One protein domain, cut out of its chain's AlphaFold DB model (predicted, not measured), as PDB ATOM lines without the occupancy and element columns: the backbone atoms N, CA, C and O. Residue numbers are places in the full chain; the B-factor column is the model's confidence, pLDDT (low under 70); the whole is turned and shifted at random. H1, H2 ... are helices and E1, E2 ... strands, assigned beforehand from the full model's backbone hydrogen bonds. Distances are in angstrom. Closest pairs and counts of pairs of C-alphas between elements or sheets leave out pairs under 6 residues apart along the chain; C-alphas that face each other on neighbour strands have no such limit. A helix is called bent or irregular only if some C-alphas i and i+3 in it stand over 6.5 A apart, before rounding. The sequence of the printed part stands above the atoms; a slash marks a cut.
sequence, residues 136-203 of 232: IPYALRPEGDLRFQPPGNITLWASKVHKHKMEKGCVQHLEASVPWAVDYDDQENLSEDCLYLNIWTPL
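What this domain is: This is residues 136 to 203 of the 232 residues of the protein "COesterase domain-containing protein" of Araneus ventricosus (UniProt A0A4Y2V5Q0). There is little regular structure here: a loose, flat tangle of loops, with the short helices H2 and H1 toward one end and the strand E1 running toward another. Residues 176 to 181 stick out. The printed part has 68 residues, 17 of them in named elements, in the order H1, H2, E1; the class is mixed. The radius of gyration of the C-alphas is 14.7 A, and the spans are 41 by 38 by 18 A.

Where its parts are: H2, residues 184 to 189, begins at C-alpha 184 (200.276, 213.507, 251.160). It is irregular, but only just: C-alphas 185 and 188 are 6.6 A apart. H1 is residues 174 to 177. E1, residues 196 to 202, measures 20.5 A and ends at C-alpha 202 (217.418, 202.598, 280.108).

How they stand to each other: H2 is apart from H1 and from E1, and H1 is apart from E1. E1 pairs with no named strand; its residues 196 to 197 pair antiparallel with residues 136 to 137. Residues 169 to 170 pair parallel with 190 to 191. In H2, 0 of 2 O i to N i+4 pairs and 1 of 3 O i to N i+3 pairs are within hydrogen-bond range; H1 is too short for an i+4 pair.

The domain as a whole: The C-alphas farthest apart, of Ala 176 and Leu 203, are 43.1 A apart. The printed part has no cut, and both links are short. Residues 155 to 159 and 173 to 188 have pLDDT under 70.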
ATOM      1  N   ILE A 136     214.502 217.078 271.180       91.75
ATOM      2  CA  ILE A 136     215.539 217.879 271.844       91.75
ATOM      3  C   ILE A 136     216.308 218.672 270.775       91.75
ATOM      4  O   ILE A 136     216.918 218.054 269.901       91.75
ATOM      5  N   PRO A 137     216.336 220.015 270.823       91.06
ATOM      6  CA  PRO A 137     217.075 220.800 269.841       91.06
ATOM      7  C   PRO A 137     218.580 220.689 270.096       91.06
ATOM      8  O   PRO A 137     219.039 220.865 271.231       91.06
ATOM      9  N   TYR A 138     219.349 220.438 269.037       90.75
ATOM     10  CA  TYR A 138     220.815 220.343 269.111       90.75
ATOM     11  C   TYR A 138     221.545 221.498 268.412       90.75
ATOM     12  O   TYR A 138     222.737 221.692 268.647       90.75
ATOM     13  N   ALA A 139     220.846 222.286 267.592       91.75
ATOM     14  CA  ALA A 139     221.381 223.469 266.922       91.75
ATOM     15  C   ALA A 139     220.324 224.580 266.782       91.75
ATOM     16  O   ALA A 139     219.124 224.344 266.924       91.75
ATOM     17  N   LEU A 140     220.774 225.810 266.515       90.94
ATOM     18  CA  LEU A 140     219.875 226.915 266.181       90.94
ATOM     19  C   LEU A 140     219.116 226.630 264.883       90.94
ATOM     20  O   LEU A 140     219.670 226.075 263.938       90.94
ATOM     21  N   ARG A 141     217.859 227.074 264.839       92.44
ATOM     22  CA  ARG A 141     216.963 226.893 263.694       92.44
ATOM     23  C   ARG A 141     217.563 227.534 262.435       92.44
ATOM     24  O   ARG A 141     217.892 228.720 262.491       92.44
ATOM     25  N   PRO A 142     217.700 226.805 261.316       93.94
ATOM     26  CA  PRO A 142     218.388 227.280 260.113       93.94
ATOM     27  C   PRO A 142     217.474 228.131 259.209       93.94
ATOM     28  O   PRO A 142     217.426 227.943 257.995       93.94
ATOM     29  N   GLU A 143     216.730 229.064 259.800       92.81
ATOM     30  CA  GLU A 143     215.769 229.930 259.107       92.81
ATOM     31  C   GLU A 143     216.364 231.323 258.831       92.81
ATOM     32  O   GLU A 143     217.262 231.791 259.538       92.81
ATOM     33  N   GLY A 144     215.837 232.021 257.820       93.38
ATOM     34  CA  GLY A 144     216.234 233.399 257.503       93.38
ATOM     35  C   GLY A 144     217.733 233.528 257.217       93.38
ATOM     36  O   GLY A 144     218.272 232.795 256.389       93.38
ATOM     37  N   ASP A 145     218.408 234.437 257.924       95.31
ATOM     38  CA  ASP A 145     219.843 234.697 257.751       95.31
ATOM     39  C   ASP A 145     220.728 233.501 258.138       95.31
ATOM     40  O   ASP A 145     221.872 233.423 257.696       95.31
ATOM     41  N   LEU A 146     220.216 232.558 258.942       94.12
ATOM     42  CA  LEU A 146     220.939 231.342 259.331       94.12
ATOM     43  C   LEU A 146     220.876 230.246 258.259       94.12
ATOM     44  O   LEU A 146     221.589 229.244 258.360       94.12
ATOM     45  N   ARG A 147     220.054 230.422 257.217       96.00
ATOM     46  CA  ARG A 147     219.975 229.465 256.113       96.00
ATOM     47  C   ARG A 147     221.315 229.406 255.374       96.00
ATOM     48  O   ARG A 147     221.938 230.428 255.098       96.00
ATOM     49  N   PHE A 148     221.746 228.191 255.034       95.69
ATOM     50  CA  PHE A 148     223.024 227.906 254.363       95.69
ATOM     51  C   PHE A 148     224.280 228.300 255.157       95.69
ATOM     52  O   PHE A 148     225.377 228.347 254.598       95.69
ATOM     53  N   GLN A 149     224.141 228.537 256.461       96.06
ATOM     54  CA  GLN A 149     225.269 228.657 257.376       96.06
ATOM     55  C   GLN A 149     225.513 227.331 258.110       96.06
ATOM     56  O   GLN A 149     224.615 226.486 258.186       96.06
ATOM     57  N   PRO A 150     226.715 227.118 258.675       96.38
ATOM     58  CA  PRO A 150     226.936 226.028 259.617       96.38
ATOM     59  C   PRO A 150     225.923 226.076 260.778       96.38
ATOM     60  O   PRO A 150     225.565 227.175 261.211       96.38
ATOM     61  N   PRO A 151     225.493 224.921 261.324       93.44
ATOM     62  CA  PRO A 151     224.555 224.886 262.444       93.44
ATOM     63  C   PRO A 151     225.060 225.718 263.627       93.44
ATOM     64  O   PRO A 151     226.168 225.509 264.126       93.44
ATOM     65  N   GLY A 152     224.249 226.677 264.071       88.69
ATOM     66  CA  GLY A 152     224.604 227.544 265.188       88.69
ATOM     67  C   GLY A 152     224.546 226.811 266.529       88.69
ATOM     68  O   GLY A 152     223.667 225.979 266.757       88.69
ATOM     69  N   ASN A 153     225.448 227.160 267.447       86.25
ATOM     70  CA  ASN A 153     225.450 226.607 268.801       86.25
ATOM     71  C   ASN A 153     224.244 227.103 269.608       86.25
ATOM     72  O   ASN A 153     223.968 228.303 269.667       86.25
ATOM     73  N   ILE A 154     223.581 226.190 270.318       80.88
ATOM     74  CA  ILE A 154     222.564 226.548 271.307       80.88
ATOM     75  C   ILE A 154     223.264 226.907 272.618       80.88
ATOM     76  O   ILE A 154     223.879 226.057 273.257       80.88
ATOM     77  N   THR A 155     223.147 228.165 273.042       65.56
ATOM     78  CA  THR A 155     223.655 228.619 274.345       65.56
ATOM     79  C   THR A 155     222.614 228.507 275.453       65.56
ATOM     80  O   THR A 155     222.997 228.194 276.571       65.56
ATOM     81  N   LEU A 156     221.321 228.715 275.167       66.69
ATOM     82  CA  LEU A 156     220.190 228.504 276.083       66.69
ATOM     83  C   LEU A 156     218.895 228.312 275.278       66.69
ATOM     84  O   LEU A 156     218.665 229.017 274.297       66.69
ATOM     85  N   TRP A 157     218.005 227.416 275.713       69.88
ATOM     86  CA  TRP A 157     216.659 227.331 275.129       69.88
ATOM     87  C   TRP A 157     215.831 228.573 275.479       69.88
ATOM     88  O   TRP A 157     215.982 229.151 276.562       69.88
ATOM     89  N   ALA A 158     214.916 228.977 274.594       64.50
ATOM     90  CA  ALA A 158     214.025 230.108 274.863       64.50
ATOM     91  C   ALA A 158     213.132 229.846 276.094       64.50
ATOM     92  O   ALA A 158     213.019 230.686 276.986       64.50
ATOM     93  N   SER A 159     212.558 228.641 276.186       65.44
ATOM     94  CA  SER A 159     211.786 228.174 277.345       65.44
ATOM     95  C   SER A 159     212.697 227.587 278.416       65.44
ATOM     96  O   SER A 159     213.643 226.896 278.075       65.44
ATOM     97  N   LYS A 160     212.359 227.776 279.701       73.38
ATOM     98  CA  LYS A 160     213.028 227.134 280.853       73.38
ATOM     99  C   LYS A 160     212.920 225.605 280.873       73.38
ATOM    100  O   LYS A 160     213.700 224.962 281.564       73.38
ATOM    101  N   VAL A 161     211.937 225.050 280.175       76.12
ATOM    102  CA  VAL A 161     211.651 223.616 280.152       76.12
ATOM    103  C   VAL A 161     211.370 223.205 278.715       76.12
ATOM    104  O   VAL A 161     210.514 223.820 278.065       76.12
ATOM    105  N   HIS A 162     212.065 222.176 278.235       83.25
ATOM    106  CA  HIS A 162     211.721 221.532 276.968       83.25
ATOM    107  C   HIS A 162     210.538 220.588 277.148       83.25
ATOM    108  O   HIS A 162     210.447 219.863 278.144       83.25
ATOM    109  N   LYS A 163     209.611 220.629 276.192       84.88
ATOM    110  CA  LYS A 163     208.404 219.806 276.212       84.88
ATOM    111  C   LYS A 163     208.681 218.504 275.476       84.88
ATOM    112  O   LYS A 163     209.176 218.533 274.361       84.88
ATOM    113  N   HIS A 164     208.291 217.388 276.083       88.81
ATOM    114  CA  HIS A 164     208.314 216.087 275.425       88.81
ATOM    115  C   HIS A 164     207.332 216.081 274.256       88.81
ATOM    116  O   HIS A 164     206.120 216.018 274.467       88.81
ATOM    117  N   LYS A 165     207.844 216.222 273.035       90.31
ATOM    118  CA  LYS A 165     207.027 216.288 271.829       90.31
ATOM    119  C   LYS A 165     207.859 215.837 270.637       90.31
ATOM    120  O   LYS A 165     209.022 216.210 270.523       90.31
ATOM    121  N   MET A 166     207.247 215.059 269.752       90.19
ATOM    122  CA  MET A 166     207.836 214.783 268.450       90.19
ATOM    123  C   MET A 166     207.854 216.071 267.617       90.19
ATOM    124  O   MET A 166     206.815 216.718 267.458       90.19
ATOM    125  N   GLU A 167     209.031 216.465 267.130       91.44
ATOM    126  CA  GLU A 167     209.194 217.672 266.315       91.44
ATOM    127  C   GLU A 167     209.317 217.337 264.836       91.44
ATOM    128  O   GLU A 167     209.565 216.199 264.457       91.44
ATOM    129  N   LYS A 168     209.092 218.334 263.989       91.12
ATOM    130  CA  LYS A 168     208.966 218.158 262.542       91.12
ATOM    131  C   LYS A 168     210.262 217.676 261.879       91.12
ATOM    132  O   LYS A 168     211.369 217.984 262.330       91.12
ATOM    133  N   GLY A 169     210.109 216.936 260.784       90.62
ATOM    134  CA  GLY A 169     211.196 216.575 259.878       90.62
ATOM    135  C   GLY A 169     211.651 217.766 259.030       90.62
ATOM    136  O   GLY A 169     210.960 218.779 258.933       90.62
ATOM    137  N   CYS A 170     212.828 217.657 258.415       91.81
ATOM    138  CA  CYS A 170     213.315 218.696 257.508       91.81
ATOM    139  C   CYS A 170     212.502 218.738 256.214       91.81
ATOM    140  O   CYS A 170     211.967 217.718 255.794       91.81
ATOM    141  N   VAL A 171     212.437 219.901 255.560       89.62
ATOM    142  CA  VAL A 171     211.786 220.047 254.246       89.62
ATOM    143  C   VAL A 171     212.379 219.057 253.235       89.62
ATOM    144  O   VAL A 171     213.596 218.968 253.085       89.62
ATOM    145  N   GLN A 172     211.505 218.338 252.528       85.38
ATOM    146  CA  GLN A 172     211.862 217.301 251.560       85.38
ATOM    147  C   GLN A 172     211.169 217.538 250.224       85.38
ATOM    148  O   GLN A 172     210.000 217.918 250.165       85.38
ATOM    149  N   HIS A 173     211.880 217.263 249.130       69.12
ATOM    150  CA  HIS A 173     211.308 217.285 247.785       69.12
ATOM    151  C   HIS A 173     210.659 215.933 247.462       69.12
ATOM    152  O   HIS A 173     211.222 215.108 246.736       69.12
ATOM    153  N   LEU A 174     209.466 215.725 248.024       64.31
ATOM    154  CA  LEU A 174     208.679 214.495 247.899       64.31
ATOM    155  C   LEU A 174     208.198 214.244 246.453       64.31
ATOM    156  O   LEU A 174     208.300 213.127 245.958       64.31
ATOM    157  N   GLU A 175     207.778 215.286 245.722       56.31
ATOM    158  CA  GLU A 175     207.216 215.134 244.365       56.31
ATOM    159  C   GLU A 175     208.235 214.747 243.279       56.31
ATOM    160  O   GLU A 175     207.891 214.039 242.336       56.31
ATOM    161  N   ALA A 176     209.486 215.206 243.375       51.94
ATOM    162  CA  ALA A 176     210.459 215.054 242.286       51.94
ATOM    163  C   ALA A 176     211.295 213.766 242.373       51.94
ATOM    164  O   ALA A 176     211.891 213.351 241.378       51.94
ATOM    165  N   SER A 177     211.365 213.150 243.554       52.41
ATOM    166  CA  SER A 177     212.398 212.155 243.865       52.41
ATOM    167  C   SER A 177     211.862 210.722 243.896       52.41
ATOM    168  O   SER A 177     212.582 209.798 243.525       52.41
ATOM    169  N   VAL A 178     210.607 210.520 244.319       55.72
ATOM    170  CA  VAL A 178     209.969 209.194 244.408       55.72
ATOM    171  C   VAL A 178     208.437 209.343 244.419       55.72
ATOM    172  O   VAL A 178     207.838 209.475 245.482       55.72
ATOM    173  N   PRO A 179     207.770 209.285 243.249       52.97
ATOM    174  CA  PRO A 179     206.319 209.494 243.133       52.97
ATOM    175  C   PRO A 179     205.446 208.509 243.928       52.97
ATOM    176  O   PRO A 179     204.272 208.775 244.151       52.97
ATOM    177  N   TRP A 180     206.000 207.361 244.330       57.50
ATOM    178  CA  TRP A 180     205.320 206.330 245.120       57.50
ATOM    179  C   TRP A 180     205.567 206.449 246.632       57.50
ATOM    180  O   TRP A 180     204.963 205.697 247.388       57.50
ATOM    181  N   ALA A 181     206.453 207.352 247.069       53.50
ATOM    182  CA  ALA A 181     206.810 207.546 248.478       53.50
ATOM    183  C   ALA A 181     206.075 208.732 249.125       53.50
ATOM    184  O   ALA A 181     206.403 209.122 250.240       53.50
ATOM    185  N   VAL A 182     205.131 209.344 248.408       49.91
ATOM    186  CA  VAL A 182     204.411 210.526 248.882       49.91
ATOM    187  C   VAL A 182     203.101 210.083 249.518       49.91
ATOM    188  O   VAL A 182     202.086 209.981 248.829       49.91
ATOM    189  N   ASP A 183     203.111 209.856 250.829       55.62
ATOM    190  CA  ASP A 183     201.886 210.050 251.599       55.62
ATOM    191  C   ASP A 183     201.686 211.562 251.751       55.62
ATOM    192  O   ASP A 183     202.521 212.285 252.294       55.62
ATOM    193  N   TYR A 184     200.590 212.071 251.191       46.50
ATOM    194  CA  TYR A 184     200.276 213.507 251.160       46.50
ATOM    195  C   TYR A 184     200.129 214.108 252.577       46.50
ATOM    196  O   TYR A 184     200.211 215.323 252.741       46.50
ATOM    197  N   ASP A 185     199.948 213.249 253.588       52.44
ATOM    198  CA  ASP A 185     199.794 213.578 255.011       52.44
ATOM    199  C   ASP A 185     201.114 214.039 255.673       52.44
ATOM    200  O   ASP A 185     201.108 214.735 256.686       52.44
ATOM    201  N   ASP A 186     202.272 213.744 255.064       59.94
ATOM    202  CA  ASP A 186     203.579 214.068 255.655       59.94
ATOM    203  C   ASP A 186     203.985 215.539 255.514       59.94
ATOM    204  O   ASP A 186     204.866 216.007 256.238       59.94
ATOM    205  N   GLN A 187     203.348 216.319 254.630       61.59
ATOM    206  CA  GLN A 187     203.740 217.720 254.422       61.59
ATOM    207  C   GLN A 187     203.501 218.594 255.660       61.59
ATOM    208  O   GLN A 187     204.283 219.514 255.923       61.59
ATOM    209  N   GLU A 188     202.473 218.299 256.463       68.75
ATOM    210  CA  GLU A 188     202.222 219.030 257.711       68.75
ATOM    211  C   GLU A 188     203.297 218.754 258.778       68.75
ATOM    212  O   GLU A 188     203.516 219.584 259.673       68.75
ATOM    213  N   ASN A 189     204.035 217.650 258.636       79.94
ATOM    214  CA  ASN A 189     205.106 217.222 259.531       79.94
ATOM    215  C   ASN A 189     206.501 217.715 259.119       79.94
ATOM    216  O   ASN A 189     207.472 217.371 259.795       79.94
ATOM    217  N   LEU A 190     206.622 218.561 258.087       86.81
ATOM    218  CA  LEU A 190     207.904 219.125 257.646       86.81
ATOM    219  C   LEU A 190     208.069 220.605 258.024       86.81
ATOM    220  O   LEU A 190     207.105 221.369 258.119       86.81
ATOM    221  N   SER A 191     209.314 221.017 258.261       91.31
ATOM    222  CA  SER A 191     209.703 222.397 258.576       91.31
ATOM    223  C   SER A 191     211.189 222.637 258.289       91.31
ATOM    224  O   SER A 191     211.979 221.696 258.254       91.31
ATOM    225  N   GLU A 192     211.603 223.893 258.102       93.50
ATOM    226  CA  GLU A 192     213.034 224.253 258.147       93.50
ATOM    227  C   GLU A 192     213.570 224.231 259.584       93.50
ATOM    228  O   GLU A 192     214.735 223.916 259.830       93.50
ATOM    229  N   ASP A 193     212.695 224.496 260.552       93.31
ATOM    230  CA  ASP A 193     212.918 224.236 261.967       93.31
ATOM    231  C   ASP A 193     212.835 222.724 262.248       93.31
ATOM    232  O   ASP A 193     211.782 222.220 262.639       93.31
ATOM    233  N   CYS A 194     213.928 221.998 261.984       93.44
ATOM    234  CA  CYS A 194     213.987 220.529 262.059       93.44
ATOM    235  C   CYS A 194     215.240 219.954 262.755       93.44
ATOM    236  O   CYS A 194     215.438 218.737 262.767       93.44
ATOM    237  N   LEU A 195     216.112 220.791 263.336       94.19
ATOM    238  CA  LEU A 195     217.377 220.353 263.956       94.19
ATOM    239  C   LEU A 195     217.165 219.801 265.379       94.19
ATOM    240  O   LEU A 195     217.637 220.360 266.377       94.19
ATOM    241  N   TYR A 196     216.456 218.675 265.441       93.25
ATOM    242  CA  TYR A 196     216.045 217.983 266.658       93.25
ATOM    243  C   TYR A 196     216.537 216.535 266.696       93.25
ATOM    244  O   TYR A 196     216.741 215.903 265.659       93.25
ATOM    245  N   LEU A 197     216.712 216.005 267.905       93.25
ATOM    246  CA  LEU A 197     217.028 214.602 268.151       93.25
ATOM    247  C   LEU A 197     216.071 213.987 269.171       93.25
ATOM    248  O   LEU A 197     215.522 214.669 270.039       93.25
ATOM    249  N   ASN A 198     215.929 212.670 269.081       94.12
ATOM    250  CA  ASN A 198     215.205 211.851 270.040       94.12
ATOM    251  C   ASN A 198     216.195 210.968 270.801       94.12
ATOM    252  O   ASN A 198     217.180 210.493 270.230       94.12
ATOM    253  N   ILE A 199     215.947 210.753 272.090       93.81
ATOM    254  CA  ILE A 199     216.802 209.950 272.966       93.81
ATOM    255  C   ILE A 199     215.954 208.902 273.670       93.81
ATOM    256  O   ILE A 199     214.981 209.230 274.349       93.81
ATOM    257  N   TRP A 200     216.398 207.653 273.588       93.25
ATOM    258  CA  TRP A 200     215.903 206.554 274.405       93.25
ATOM    259  C   TRP A 200     217.029 206.065 275.301       93.25
ATOM    260  O   TRP A 200     218.153 205.851 274.850       93.25
ATOM    261  N   THR A 201     216.743 205.904 276.588       93.00
ATOM    262  CA  THR A 201     217.743 205.456 277.559       93.00
ATOM    263  C   THR A 201     217.132 204.504 278.582       93.00
ATOM    264  O   THR A 201     216.013 204.738 279.041       93.00
ATOM    265  N   PRO A 202     217.857 203.454 279.011       92.31
ATOM    266  CA  PRO A 202     217.418 202.598 280.108       92.31
ATOM    267  C   PRO A 202     217.132 203.401 281.382       92.31
ATOM    268  O   PRO A 202     217.821 204.385 281.670       92.31
ATOM    269  N   LEU A 203     216.178 202.935 282.195       90.88
ATOM    270  CA  LEU A 203     215.808 203.594 283.457       90.88
ATOM    271  C   LEU A 203     216.973 203.723 284.451       90.88
ATOM    272  O   LEU A 203     217.005 204.647 285.258       90.88
TER     273      LEU A 203